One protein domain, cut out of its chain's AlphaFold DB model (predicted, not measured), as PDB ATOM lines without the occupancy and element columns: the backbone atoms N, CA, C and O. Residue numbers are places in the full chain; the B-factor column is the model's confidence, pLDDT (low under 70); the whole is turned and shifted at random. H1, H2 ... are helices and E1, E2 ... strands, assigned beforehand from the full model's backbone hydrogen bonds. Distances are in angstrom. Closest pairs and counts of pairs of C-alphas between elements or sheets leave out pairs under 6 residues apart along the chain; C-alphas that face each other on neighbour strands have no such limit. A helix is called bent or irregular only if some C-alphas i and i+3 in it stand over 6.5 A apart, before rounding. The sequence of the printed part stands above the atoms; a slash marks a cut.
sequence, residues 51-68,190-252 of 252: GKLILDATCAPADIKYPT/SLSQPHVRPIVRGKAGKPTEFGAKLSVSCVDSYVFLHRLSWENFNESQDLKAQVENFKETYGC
ATOM      1  N   GLY A  51     203.189 173.843 121.510       79.06
ATOM      2  CA  GLY A  51     203.511 173.569 120.112       79.06
ATOM      3  C   GLY A  51     203.173 174.712 119.151       79.06
ATOM      4  O   GLY A  51     203.130 175.888 119.518       79.06
ATOM      5  N   LYS A  52     202.994 174.366 117.870       85.69
ATOM      6  CA  LYS A  52     202.813 175.323 116.768       85.69
ATOM      7  C   LYS A  52     201.409 175.218 116.177       85.69
ATOM      8  O   LYS A  52     201.058 174.205 115.581       85.69
ATOM      9  N   LEU A  53     200.656 176.313 116.248       88.31
ATOM     10  CA  LEU A  53     199.385 176.472 115.544       88.31
ATOM     11  C   LEU A  53     199.624 177.029 114.135       88.31
ATOM     12  O   LEU A  53     200.180 178.116 113.971       88.31
ATOM     13  N   ILE A  54     199.178 176.307 113.108       90.19
ATOM     14  CA  ILE A  54     199.141 176.809 111.728       90.19
ATOM     15  C   ILE A  54     197.698 177.149 111.388       90.19
ATOM     16  O   ILE A  54     196.832 176.284 111.465       90.19
ATOM     17  N   LEU A  55     197.450 178.391 110.980       90.50
ATOM     18  CA  LEU A  55     196.149 178.855 110.502       90.50
ATOM     19  C   LEU A  55     196.251 179.136 109.006       90.50
ATOM     20  O   LEU A  55     197.177 179.817 108.566       90.50
ATOM     21  N   ASP A  56     195.317 178.601 108.224       89.25
ATOM     22  CA  ASP A  56     195.258 178.852 106.785       89.25
ATOM     23  C   ASP A  56     193.811 178.931 106.295       89.25
ATOM     24  O   ASP A  56     192.863 178.433 106.918       89.25
ATOM     25  N   ALA A  57     193.648 179.548 105.129       89.25
ATOM     26  CA  ALA A  57     192.403 179.563 104.395       89.25
ATOM     27  C   ALA A  57     192.569 178.906 103.029       89.25
ATOM     28  O   ALA A  57     193.370 179.302 102.170       89.25
ATOM     29  N   THR A  58     191.738 177.898 102.808       88.50
ATOM     30  CA  THR A  58     191.790 177.062 101.619       88.50
ATOM     31  C   THR A  58     190.437 177.008 100.925       88.50
ATOM     32  O   THR A  58     189.406 177.369 101.490       88.50
ATOM     33  N   CYS A  59     190.429 176.589  99.666       89.50
ATOM     34  CA  CYS A  59     189.215 176.374  98.895       89.50
ATOM     35  C   CYS A  59     189.012 174.874  98.699       89.50
ATOM     36  O   CYS A  59     189.894 174.191  98.182       89.50
ATOM     37  N   ALA A  60     187.835 174.368  99.059       90.69
ATOM     38  CA  ALA A  60     187.379 173.060  98.612       90.69
ATOM     39  C   ALA A  60     186.796 173.210  97.197       90.69
ATOM     40  O   ALA A  60     185.688 173.747  97.064       90.69
ATOM     41  N   PRO A  61     187.514 172.776  96.142       90.12
ATOM     42  CA  PRO A  61     187.121 173.054  94.770       90.12
ATOM     43  C   PRO A  61     185.789 172.382  94.440       90.12
ATOM     44  O   PRO A  61     185.582 171.193  94.692       90.12
ATOM     45  N   ALA A  62     184.885 173.151  93.842       91.06
ATOM     46  CA  ALA A  62     183.670 172.618  93.259       91.06
ATOM     47  C   ALA A  62     183.988 171.959  91.914       91.06
ATOM     48  O   ALA A  62     184.788 172.471  91.127       91.06
ATOM     49  N   ASP A  63     183.304 170.854  91.624       91.62
ATOM     50  CA  ASP A  63     183.380 170.198  90.321       91.62
ATOM     51  C   ASP A  63     182.576 170.994  89.281       91.62
ATOM     52  O   ASP A  63     181.412 170.709  88.978       91.62
ATOM     53  N   ILE A  64     183.174 172.089  88.811       90.38
ATOM     54  CA  ILE A  64     182.652 172.925  87.735       90.38
ATOM     55  C   ILE A  64     183.730 173.166  86.682       90.38
ATOM     56  O   ILE A  64     184.911 173.348  86.979       90.38
ATOM     57  N   LYS A  65     183.307 173.244  85.417       89.19
ATOM     58  CA  LYS A  65     184.166 173.759  84.347       89.19
ATOM     59  C   LYS A  65     184.572 175.195  84.688       89.19
ATOM     60  O   LYS A  65     183.720 175.967  85.124       89.19
ATOM     61  N   TYR A  66     185.826 175.560  84.403       89.31
ATOM     62  CA  TYR A  66     186.294 176.939  84.552       89.31
ATOM     63  C   TYR A  66     185.319 177.913  83.859       89.31
ATOM     64  O   TYR A  66     185.134 177.828  82.636       89.31
ATOM     65  N   PRO A  67     184.655 178.797  84.619       90.75
ATOM     66  CA  PRO A  67     183.542 179.572  84.110       90.75
ATOM     67  C   PRO A  67     184.040 180.782  83.322       90.75
ATOM     68  O   PRO A  67     184.940 181.511  83.735       90.75
ATOM     69  N   THR A  68     183.417 181.018  82.170       92.62
ATOM     70  CA  THR A  68     183.558 182.269  81.419       92.62
ATOM     71  C   THR A  68     182.173 182.835  81.157       92.62
ATOM     72  O   THR A  68     181.238 182.070  80.916       92.62
ATOM     73  N   SER A 190     177.969 179.366  87.599       95.38
ATOM     74  CA  SER A 190     177.473 178.077  87.117       95.38
ATOM     75  C   SER A 190     175.955 177.997  87.245       95.38
ATOM     76  O   SER A 190     175.406 178.276  88.308       95.38
ATOM     77  N   LEU A 191     175.273 177.554  86.183       95.19
ATOM     78  CA  LEU A 191     173.818 177.343  86.214       95.19
ATOM     79  C   LEU A 191     173.415 176.117  87.043       95.19
ATOM     80  O   LEU A 191     172.310 176.062  87.572       95.19
ATOM     81  N   SER A 192     174.290 175.109  87.132       92.50
ATOM     82  CA  SER A 192     174.023 173.888  87.899       92.50
ATOM     83  C   SER A 192     174.352 174.044  89.381       92.50
ATOM     84  O   SER A 192     173.711 173.409  90.216       92.50
ATOM     85  N   GLN A 193     175.335 174.886  89.701       93.50
ATOM     86  CA  GLN A 193     175.800 175.148  91.061       93.50
ATOM     87  C   GLN A 193     175.824 176.665  91.325       93.50
ATOM     88  O   GLN A 193     176.898 177.258  91.435       93.50
ATOM     89  N   PRO A 194     174.648 177.317  91.422       94.12
ATOM     90  CA  PRO A 194     174.542 178.774  91.515       94.12
ATOM     91  C   PRO A 194     175.010 179.349  92.851       94.12
ATOM     92  O   PRO A 194     175.078 180.562  92.971       94.12
ATOM     93  N   HIS A 195     175.311 178.517  93.850       92.62
ATOM     94  CA  HIS A 195     175.865 178.926  95.145       92.62
ATOM     95  C   HIS A 195     177.396 179.023  95.129       92.62
ATOM     96  O   HIS A 195     177.968 179.630  96.023       92.62
ATOM     97  N   VAL A 196     178.069 178.438  94.132       93.50
ATOM     98  CA  VAL A 196     179.529 178.513  94.019       93.50
ATOM     99  C   VAL A 196     179.929 179.947  93.691       93.50
ATOM    100  O   VAL A 196     179.331 180.581  92.814       93.50
ATOM    101  N   ARG A 197     180.950 180.456  94.383       90.44
ATOM    102  CA  ARG A 197     181.479 181.808  94.192       90.44
ATOM    103  C   ARG A 197     182.927 181.776  93.709       90.44
ATOM    104  O   ARG A 197     183.648 180.818  93.997       90.44
ATOM    105  N   PRO A 198     183.363 182.810  92.969       91.31
ATOM    106  CA  PRO A 198     184.777 183.037  92.706       91.31
ATOM    107  C   PRO A 198     185.505 183.473  93.987       91.31
ATOM    108  O   PRO A 198     185.075 184.408  94.659       91.31
ATOM    109  N   ILE A 199     186.639 182.841  94.283       89.38
ATOM    110  CA  ILE A 199     187.545 183.196  95.382       89.38
ATOM    111  C   ILE A 199     188.871 183.634  94.761       89.38
ATOM    112  O   ILE A 199     189.584 182.826  94.167       89.38
ATOM    113  N   VAL A 200     189.184 184.927  94.853       84.25
ATOM    114  CA  VAL A 200     190.422 185.487  94.294       84.25
ATOM    115  C   VAL A 200     191.604 185.084  95.175       84.25
ATOM    116  O   VAL A 200     191.573 185.287  96.387       84.25
ATOM    117  N   ARG A 201     192.649 184.522  94.562       76.69
ATOM    118  CA  ARG A 201     193.906 184.155  95.226       76.69
ATOM    119  C   ARG A 201     194.985 185.155  94.810       76.69
ATOM    120  O   ARG A 201     195.112 185.469  93.632       76.69
ATOM    121  N   GLY A 202     195.790 185.623  95.764       70.81
ATOM    122  CA  GLY A 202     196.939 186.505  95.504       70.81
ATOM    123  C   GLY A 202     198.227 185.777  95.086       70.81
ATOM    124  O   GLY A 202     199.278 186.402  95.013       70.81
ATOM    125  N   LYS A 203     198.174 184.458  94.860       69.56
ATOM    126  CA  LYS A 203     199.346 183.617  94.563       69.56
ATOM    127  C   LYS A 203     199.549 183.463  93.050       69.56
ATOM    128  O   LYS A 203     198.583 183.456  92.286       69.56
ATOM    129  N   ALA A 204     200.801 183.310  92.616       66.06
ATOM    130  CA  ALA A 204     201.137 183.046  91.217       66.06
ATOM    131  C   ALA A 204     200.482 181.734  90.725       66.06
ATOM    132  O   ALA A 204     200.483 180.732  91.438       66.06
ATOM    133  N   GLY A 205     199.907 181.732  89.514       78.81
ATOM    134  CA  GLY A 205     199.221 180.571  88.931       78.81
ATOM    135  C   GLY A 205     197.743 180.831  88.625       78.81
ATOM    136  O   GLY A 205     197.426 181.630  87.745       78.81
ATOM    137  N   LYS A 206     196.828 180.118  89.301       76.69
ATOM    138  CA  LYS A 206     195.374 180.282  89.122       76.69
ATOM    139  C   LYS A 206     194.885 181.479  89.954       76.69
ATOM    140  O   LYS A 206     194.828 181.364  91.174       76.69
ATOM    141  N   PRO A 207     194.474 182.600  89.331       84.06
ATOM    142  CA  PRO A 207     194.105 183.811  90.070       84.06
ATOM    143  C   PRO A 207     192.767 183.677  90.806       84.06
ATOM    144  O   PRO A 207     192.420 184.506  91.644       84.06
ATOM    145  N   THR A 208     191.954 182.678  90.461       89.19
ATOM    146  CA  THR A 208     190.632 182.478  91.054       89.19
ATOM    147  C   THR A 208     190.325 180.992  91.166       89.19
ATOM    148  O   THR A 208     190.468 180.241  90.199       89.19
ATOM    149  N   GLU A 209     189.886 180.591  92.352       90.31
ATOM    150  CA  GLU A 209     189.365 179.262  92.653       90.31
ATOM    151  C   GLU A 209     187.837 179.334  92.780       90.31
ATOM    152  O   GLU A 209     187.265 180.400  93.012       90.31
ATOM    153  N   PHE A 210     187.164 178.201  92.602       91.88
ATOM    154  CA  PHE A 210     185.707 178.123  92.662       91.88
ATOM    155  C   PHE A 210     185.324 176.982  93.581       91.88
ATOM    156  O   PHE A 210     185.633 175.827  93.286       91.88
ATOM    157  N   GLY A 211     184.671 177.295  94.691       92.06
ATOM    158  CA  GLY A 211     184.408 176.300  95.713       92.06
ATOM    159  C   GLY A 211     183.948 176.908  97.024       92.06
ATOM    160  O   GLY A 211     183.619 178.093  97.084       92.06
ATOM    161  N   ALA A 212     183.913 176.078  98.060       91.56
ATOM    162  CA  ALA A 212     183.672 176.544  99.416       91.56
ATOM    163  C   ALA A 212     184.995 177.023 100.015       91.56
ATOM    164  O   ALA A 212     185.987 176.292  99.997       91.56
ATOM    165  N   LYS A 213     185.003 178.234 100.565       91.81
ATOM    166  CA  LYS A 213     186.118 178.747 101.351       91.81
ATOM    167  C   LYS A 213     186.073 178.133 102.748       91.81
ATOM    168  O   LYS A 213     185.030 178.135 103.408       91.81
ATOM    169  N   LEU A 214     187.211 177.606 103.175       91.19
ATOM    170  CA  LEU A 214     187.417 176.944 104.450       91.19
ATOM    171  C   LEU A 214     188.473 177.711 105.238       91.19
ATOM    172  O   LEU A 214     189.529 178.021 104.693       91.19
ATOM    173  N   SER A 215     188.198 177.978 106.509       91.81
ATOM    174  CA  SER A 215     189.226 178.363 107.474       91.81
ATOM    175  C   SER A 215     189.588 177.134 108.291       91.81
ATOM    176  O   SER A 215     188.698 176.473 108.838       91.81
ATOM    177  N   VAL A 216     190.876 176.804 108.318       91.38
ATOM    178  CA  VAL A 216     191.395 175.585 108.932       91.38
ATOM    179  C   VAL A 216     192.557 175.906 109.859       91.38
ATOM    180  O   VAL A 216     193.341 176.817 109.591       91.38
ATOM    181  N   SER A 217     192.680 175.128 110.929       90.88
ATOM    182  CA  SER A 217     193.888 175.094 111.743       90.88
ATOM    183  C   SER A 217     194.531 173.720 111.714       90.88
ATOM    184  O   SER A 217     193.828 172.713 111.645       90.88
ATOM    185  N   CYS A 218     195.854 173.682 111.804       88.81
ATOM    186  CA  CYS A 218     196.635 172.464 111.930       88.81
ATOM    187  C   CYS A 218     197.505 172.535 113.188       88.81
ATOM    188  O   CYS A 218     198.226 173.520 113.379       88.81
ATOM    189  N   VAL A 219     197.414 171.501 114.024       86.62
ATOM    190  CA  VAL A 219     198.222 171.294 115.234       86.62
ATOM    191  C   VAL A 219     198.610 169.822 115.263       86.62
ATOM    192  O   VAL A 219     197.732 168.978 115.135       86.62
ATOM    193  N   ASP A 220     199.899 169.505 115.378       82.00
ATOM    194  CA  ASP A 220     200.411 168.124 115.436       82.00
ATOM    195  C   ASP A 220     199.846 167.199 114.340       82.00
ATOM    196  O   ASP A 220     199.521 166.039 114.568       82.00
ATOM    197  N   SER A 221     199.708 167.721 113.116       82.56
ATOM    198  CA  SER A 221     199.097 167.040 111.955       82.56
ATOM    199  C   SER A 221     197.581 166.801 112.033       82.56
ATOM    200  O   SER A 221     196.996 166.274 111.083       82.56
ATOM    201  N   TYR A 222     196.914 167.244 113.096       84.88
ATOM    202  CA  TYR A 222     195.460 167.257 113.198       84.88
ATOM    203  C   TYR A 222     194.877 168.538 112.615       84.88
ATOM    204  O   TYR A 222     195.296 169.645 112.953       84.88
ATOM    205  N   VAL A 223     193.869 168.384 111.755       87.00
ATOM    206  CA  VAL A 223     193.202 169.500 111.081       87.00
ATOM    207  C   VAL A 223     191.834 169.756 111.700       87.00
ATOM    208  O   VAL A 223     190.983 168.867 111.759       87.00
ATOM    209  N   PHE A 224     191.586 171.001 112.093       86.38
ATOM    210  CA  PHE A 224     190.289 171.471 112.569       86.38
ATOM    211  C   PHE A 224     189.707 172.478 111.591       86.38
ATOM    212  O   PHE A 224     190.435 173.256 110.971       86.38
ATOM    213  N   LEU A 225     188.383 172.464 111.445       88.38
ATOM    214  CA  LEU A 225     187.690 173.348 110.521       88.38
ATOM    215  C   LEU A 225     186.906 174.394 111.309       88.38
ATOM    216  O   LEU A 225     185.954 174.076 112.012       88.38
ATOM    217  N   HIS A 226     187.297 175.658 111.188       86.94
ATOM    218  CA  HIS A 226     186.698 176.751 111.960       86.94
ATOM    219  C   HIS A 226     185.494 177.355 111.256       86.94
ATOM    220  O   HIS A 226     184.471 177.636 111.874       86.94
ATOM    221  N   ARG A 227     185.596 177.526 109.937       88.88
ATOM    222  CA  ARG A 227     184.551 178.155 109.132       88.88
ATOM    223  C   ARG A 227     184.456 177.499 107.770       88.88
ATOM    224  O   ARG A 227     185.467 177.274 107.114       88.88
ATOM    225  N   LEU A 228     183.225 177.244 107.332       89.69
ATOM    226  CA  LEU A 228     182.902 176.779 105.987       89.69
ATOM    227  C   LEU A 228     181.869 177.722 105.384       89.69
ATOM    228  O   LEU A 228     180.779 177.879 105.932       89.69
ATOM    229  N   SER A 229     182.197 178.335 104.250       89.81
ATOM    230  CA  SER A 229     181.303 179.266 103.565       89.81
ATOM    231  C   SER A 229     181.456 179.161 102.055       89.81
ATOM    232  O   SER A 229     182.558 179.014 101.538       89.81
ATOM    233  N   TRP A 230     180.347 179.272 101.329       89.81
ATOM    234  CA  TRP A 230     180.383 179.449  99.875       89.81
ATOM    235  C   TRP A 230     180.657 180.898  99.474       89.81
ATOM    236  O   TRP A 230     181.121 181.141  98.367       89.81
ATOM    237  N   GLU A 231     180.406 181.847 100.375       88.06
ATOM    238  CA  GLU A 231     180.781 183.248 100.212       88.06
ATOM    239  C   GLU A 231     182.222 183.476 100.678       88.06
ATOM    240  O   GLU A 231     182.687 182.852 101.639       88.06
ATOM    241  N   ASN A 232     182.918 184.396 100.011       86.44
ATOM    242  CA  ASN A 232     184.252 184.812 100.426       86.44
ATOM    243  C   ASN A 232     184.167 185.612 101.737       86.44
ATOM    244  O   ASN A 232     183.307 186.478 101.880       86.44
ATOM    245  N   PHE A 233     185.073 185.352 102.676       88.44
ATOM    246  CA  PHE A 233     185.150 186.049 103.963       88.44
ATOM    247  C   PHE A 233     186.574 186.533 104.240       88.44
ATOM    248  O   PHE A 233     187.533 185.983 103.691       88.44
ATOM    249  N   ASN A 234     186.707 187.566 105.074       86.88
ATOM    250  CA  ASN A 234     188.006 188.044 105.532       86.88
ATOM    251  C   ASN A 234     188.509 187.154 106.674       86.88
ATOM    252  O   ASN A 234     187.849 187.015 107.698       86.88
ATOM    253  N   GLU A 235     189.678 186.559 106.478       82.62
ATOM    254  CA  GLU A 235     190.283 185.583 107.387       82.62
ATOM    255  C   GLU A 235     190.788 186.238 108.676       82.62
ATOM    256  O   GLU A 235     190.761 185.614 109.734       82.62
ATOM    257  N   SER A 236     191.176 187.518 108.620       83.94
ATOM    258  CA  SER A 236     191.694 188.233 109.792       83.94
ATOM    259  C   SER A 236     190.654 188.400 110.901       83.94
ATOM    260  O   SER A 236     191.021 188.588 112.056       83.94
ATOM    261  N   GLN A 237     189.363 188.323 110.562       86.12
ATOM    262  CA  GLN A 237     188.267 188.426 111.528       86.12
ATOM    263  C   GLN A 237     188.187 187.204 112.447       86.12
ATOM    264  O   GLN A 237     187.792 187.341 113.600       86.12
ATOM    265  N   ASP A 238     188.590 186.034 111.950       84.81
ATOM    266  CA  ASP A 238     188.479 184.773 112.684       84.81
ATOM    267  C   ASP A 238     189.781 184.445 113.455       84.81
ATOM    268  O   ASP A 238     189.786 183.582 114.330       84.81
ATOM    269  N   LEU A 239     190.880 185.165 113.182       87.00
ATOM    270  CA  LEU A 239     192.222 184.877 113.703       87.00
ATOM    271  C   LEU A 239     192.294 184.893 115.237       87.00
ATOM    272  O   LEU A 239     192.793 183.946 115.840       87.00
ATOM    273  N   LYS A 240     191.788 185.956 115.876       88.38
ATOM    274  CA  LYS A 240     191.864 186.117 117.337       88.38
ATOM    275  C   LYS A 240     191.126 184.987 118.062       88.38
ATOM    276  O   LYS A 240     191.708 184.336 118.921       88.38
ATOM    277  N   ALA A 241     189.893 184.707 117.641       86.69
ATOM    278  CA  ALA A 241     189.076 183.645 118.224       86.69
ATOM    279  C   ALA A 241     189.716 182.254 118.049       86.69
ATOM    280  O   ALA A 241     189.621 181.412 118.936       86.69
ATOM    281  N   GLN A 242     190.396 182.006 116.924       87.81
ATOM    282  CA  GLN A 242     191.102 180.741 116.685       87.81
ATOM    283  C   GLN A 242     192.307 180.555 117.611       87.81
ATOM    284  O   GLN A 242     192.531 179.449 118.098       87.81
ATOM    285  N   VAL A 243     193.061 181.627 117.867       87.88
ATOM    286  CA  VAL A 243     194.200 181.605 118.795       87.88
ATOM    287  C   VAL A 243     193.725 181.438 120.241       87.88
ATOM    288  O   VAL A 243     194.295 180.637 120.974       87.88
ATOM    289  N   GLU A 244     192.657 182.130 120.645       87.00
ATOM    290  CA  GLU A 244     192.067 181.989 121.986       87.00
ATOM    291  C   GLU A 244     191.534 180.569 122.226       87.00
ATOM    292  O   GLU A 244     191.835 179.967 123.252       87.00
ATOM    293  N   ASN A 245     190.836 179.987 121.247       83.75
ATOM    294  CA  ASN A 245     190.336 178.613 121.335       83.75
ATOM    295  C   ASN A 245     191.479 177.579 121.390       83.75
ATOM    296  O   ASN A 245     191.382 176.564 122.079       83.75
ATOM    297  N   PHE A 246     192.593 177.836 120.694       84.38
ATOM    298  CA  PHE A 246     193.807 177.029 120.837       84.38
ATOM    299  C   PHE A 246     194.376 177.137 122.257       84.38
ATOM    300  O   PHE A 246     194.651 176.116 122.880       84.38
ATOM    301  N   LYS A 247     194.474 178.349 122.807       83.00
ATOM    302  CA  LYS A 247     194.936 178.558 124.181       83.00
ATOM    303  C   LYS A 247     194.078 177.791 125.196       83.00
ATOM    304  O   LYS A 247     194.612 177.070 126.030       83.00
ATOM    305  N   GLU A 248     192.755 177.869 125.069       80.94
ATOM    306  CA  GLU A 248     191.810 177.155 125.937       80.94
ATOM    307  C   GLU A 248     191.924 175.628 125.804       80.94
ATOM    308  O   GLU A 248     191.945 174.915 126.805       80.94
ATOM    309  N   THR A 249     192.045 175.116 124.575       75.06
ATOM    310  CA  THR A 249     192.078 173.666 124.315       75.06
ATOM    311  C   THR A 249     193.384 173.014 124.775       75.06
ATOM    312  O   THR A 249     193.366 171.875 125.239       75.06
ATOM    313  N   TYR A 250     194.517 173.705 124.620       75.75
ATOM    314  CA  TYR A 250     195.849 173.160 124.911       75.75
ATOM    315  C   TYR A 250     196.423 173.677 126.240       75.75
ATOM    316  O   TYR A 250     197.475 173.216 126.675       75.75
ATOM    317  N   GLY A 251     195.712 174.589 126.909       67.19
ATOM    318  CA  GLY A 251     196.001 175.035 128.266       67.19
ATOM    319  C   GLY A 251     197.296 175.828 128.421       67.19
ATOM    320  O   GLY A 251     197.849 175.801 129.517       67.19
ATOM    321  N   CYS A 252     197.787 176.481 127.367       57.66
ATOM    322  CA  CYS A 252     198.930 177.401 127.411       57.66
ATOM    323  C   CYS A 252     198.494 178.860 127.626       57.66
ATOM    324  O   CYS A 252     197.297 179.086 127.894       57.66
TER     325      CYS A 252
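AT A GLANCE: This is residues 51 to 68 and 190 to 252 of the 252 residues of an uncharacterized protein of Microcystis aeruginosa NIES-2519 (UniProt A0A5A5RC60). The picture is an elongated, strongly twisted wall of strands built along one long bent strand, E3, with E1 along one side of it and E4 along the other; the single helix H1 lies over one face of this wall, runs along E3 and leaves the opposite face bare. At the beginning of E3, before its bend at residue 211, the short strand E2 pairs with it and makes a small hairpin at one end of the sheet. The printed part has 81 residues with four named strands and one named helix, in the order E1, E2, E3, E4, H1, and the class is mixed, helices and strands. The sheet is branched and its neighbour pairs are antiparallel. The whole is loose, with a radius of gyration of the C-alphas of 14.9 A and spans of 49 by 25 by 22 A.

IN THESE COORDINATES: E1 is residues 54 to 61, 21.1 A long, and its first C-alpha is at (199.141, 176.809, 111.728). E2 is residues 197 to 200, 9.7 A. E3 is residues 208 to 219, 27.7 A, beginning at C-alpha 208 at (190.632, 182.478, 91.054); it bends by 88 degrees at residue 211. E4 is residues 222 to 229, 20.9 A, and bends by 55 degrees at residue 226. H1 is residues 236 to 250, 21.7 A, ending at C-alpha 250 at (195.849, 173.160, 124.911). It is irregular: C-alphas 237 and 240 are 7.2 A apart.

HOW THE PARTS SIT: E3 has three neighbours in staggered pairing. E1 lies on one side of it, antiparallel at 148 degrees, with N 58 and O 214 at 2.9 A and N 214 and O 58 at 2.8 A. E2 and E4 lie on the other side. E2, beside residues 208 to 210, forms a hairpin with E3, with N 199 and O 209 at 2.8 A. E4, beside residues 212 to 219, forms another hairpin with E3, antiparallel at 142 degrees, with N 219 and O 222 at 3.0 A. E2, E3 and E4 make a meander, each strand the antiparallel neighbour of the one before. E2 and E4 are apart. H1 is on the sheet at a height over the sheet of 9.1 A, over E3 and along the strands, at 14 degrees to E3 on the local plane. The closest C-alphas of E4 and H1, those of His 226 and Gln 242, are 7.6 A apart. In H1, 9 of 11 O i to N i+4 pairs are within hydrogen-bond range.

THE WHOLE: The two C-alphas farthest apart, those of Thr 68 and Gly 251, are 49.0 A apart. Residues 69 to 189 are not printed, and C-alphas 68 and 190 are 9.3 A apart across the cut, in the link from E1 to E2. Of the links that are printed whole, E3 to E4 is tight, and E2 to E3 and E4 to H1 are short. The mean pLDDT of the printed part is 86.5, with residues 203 to 204 and 251 to 252 under 70.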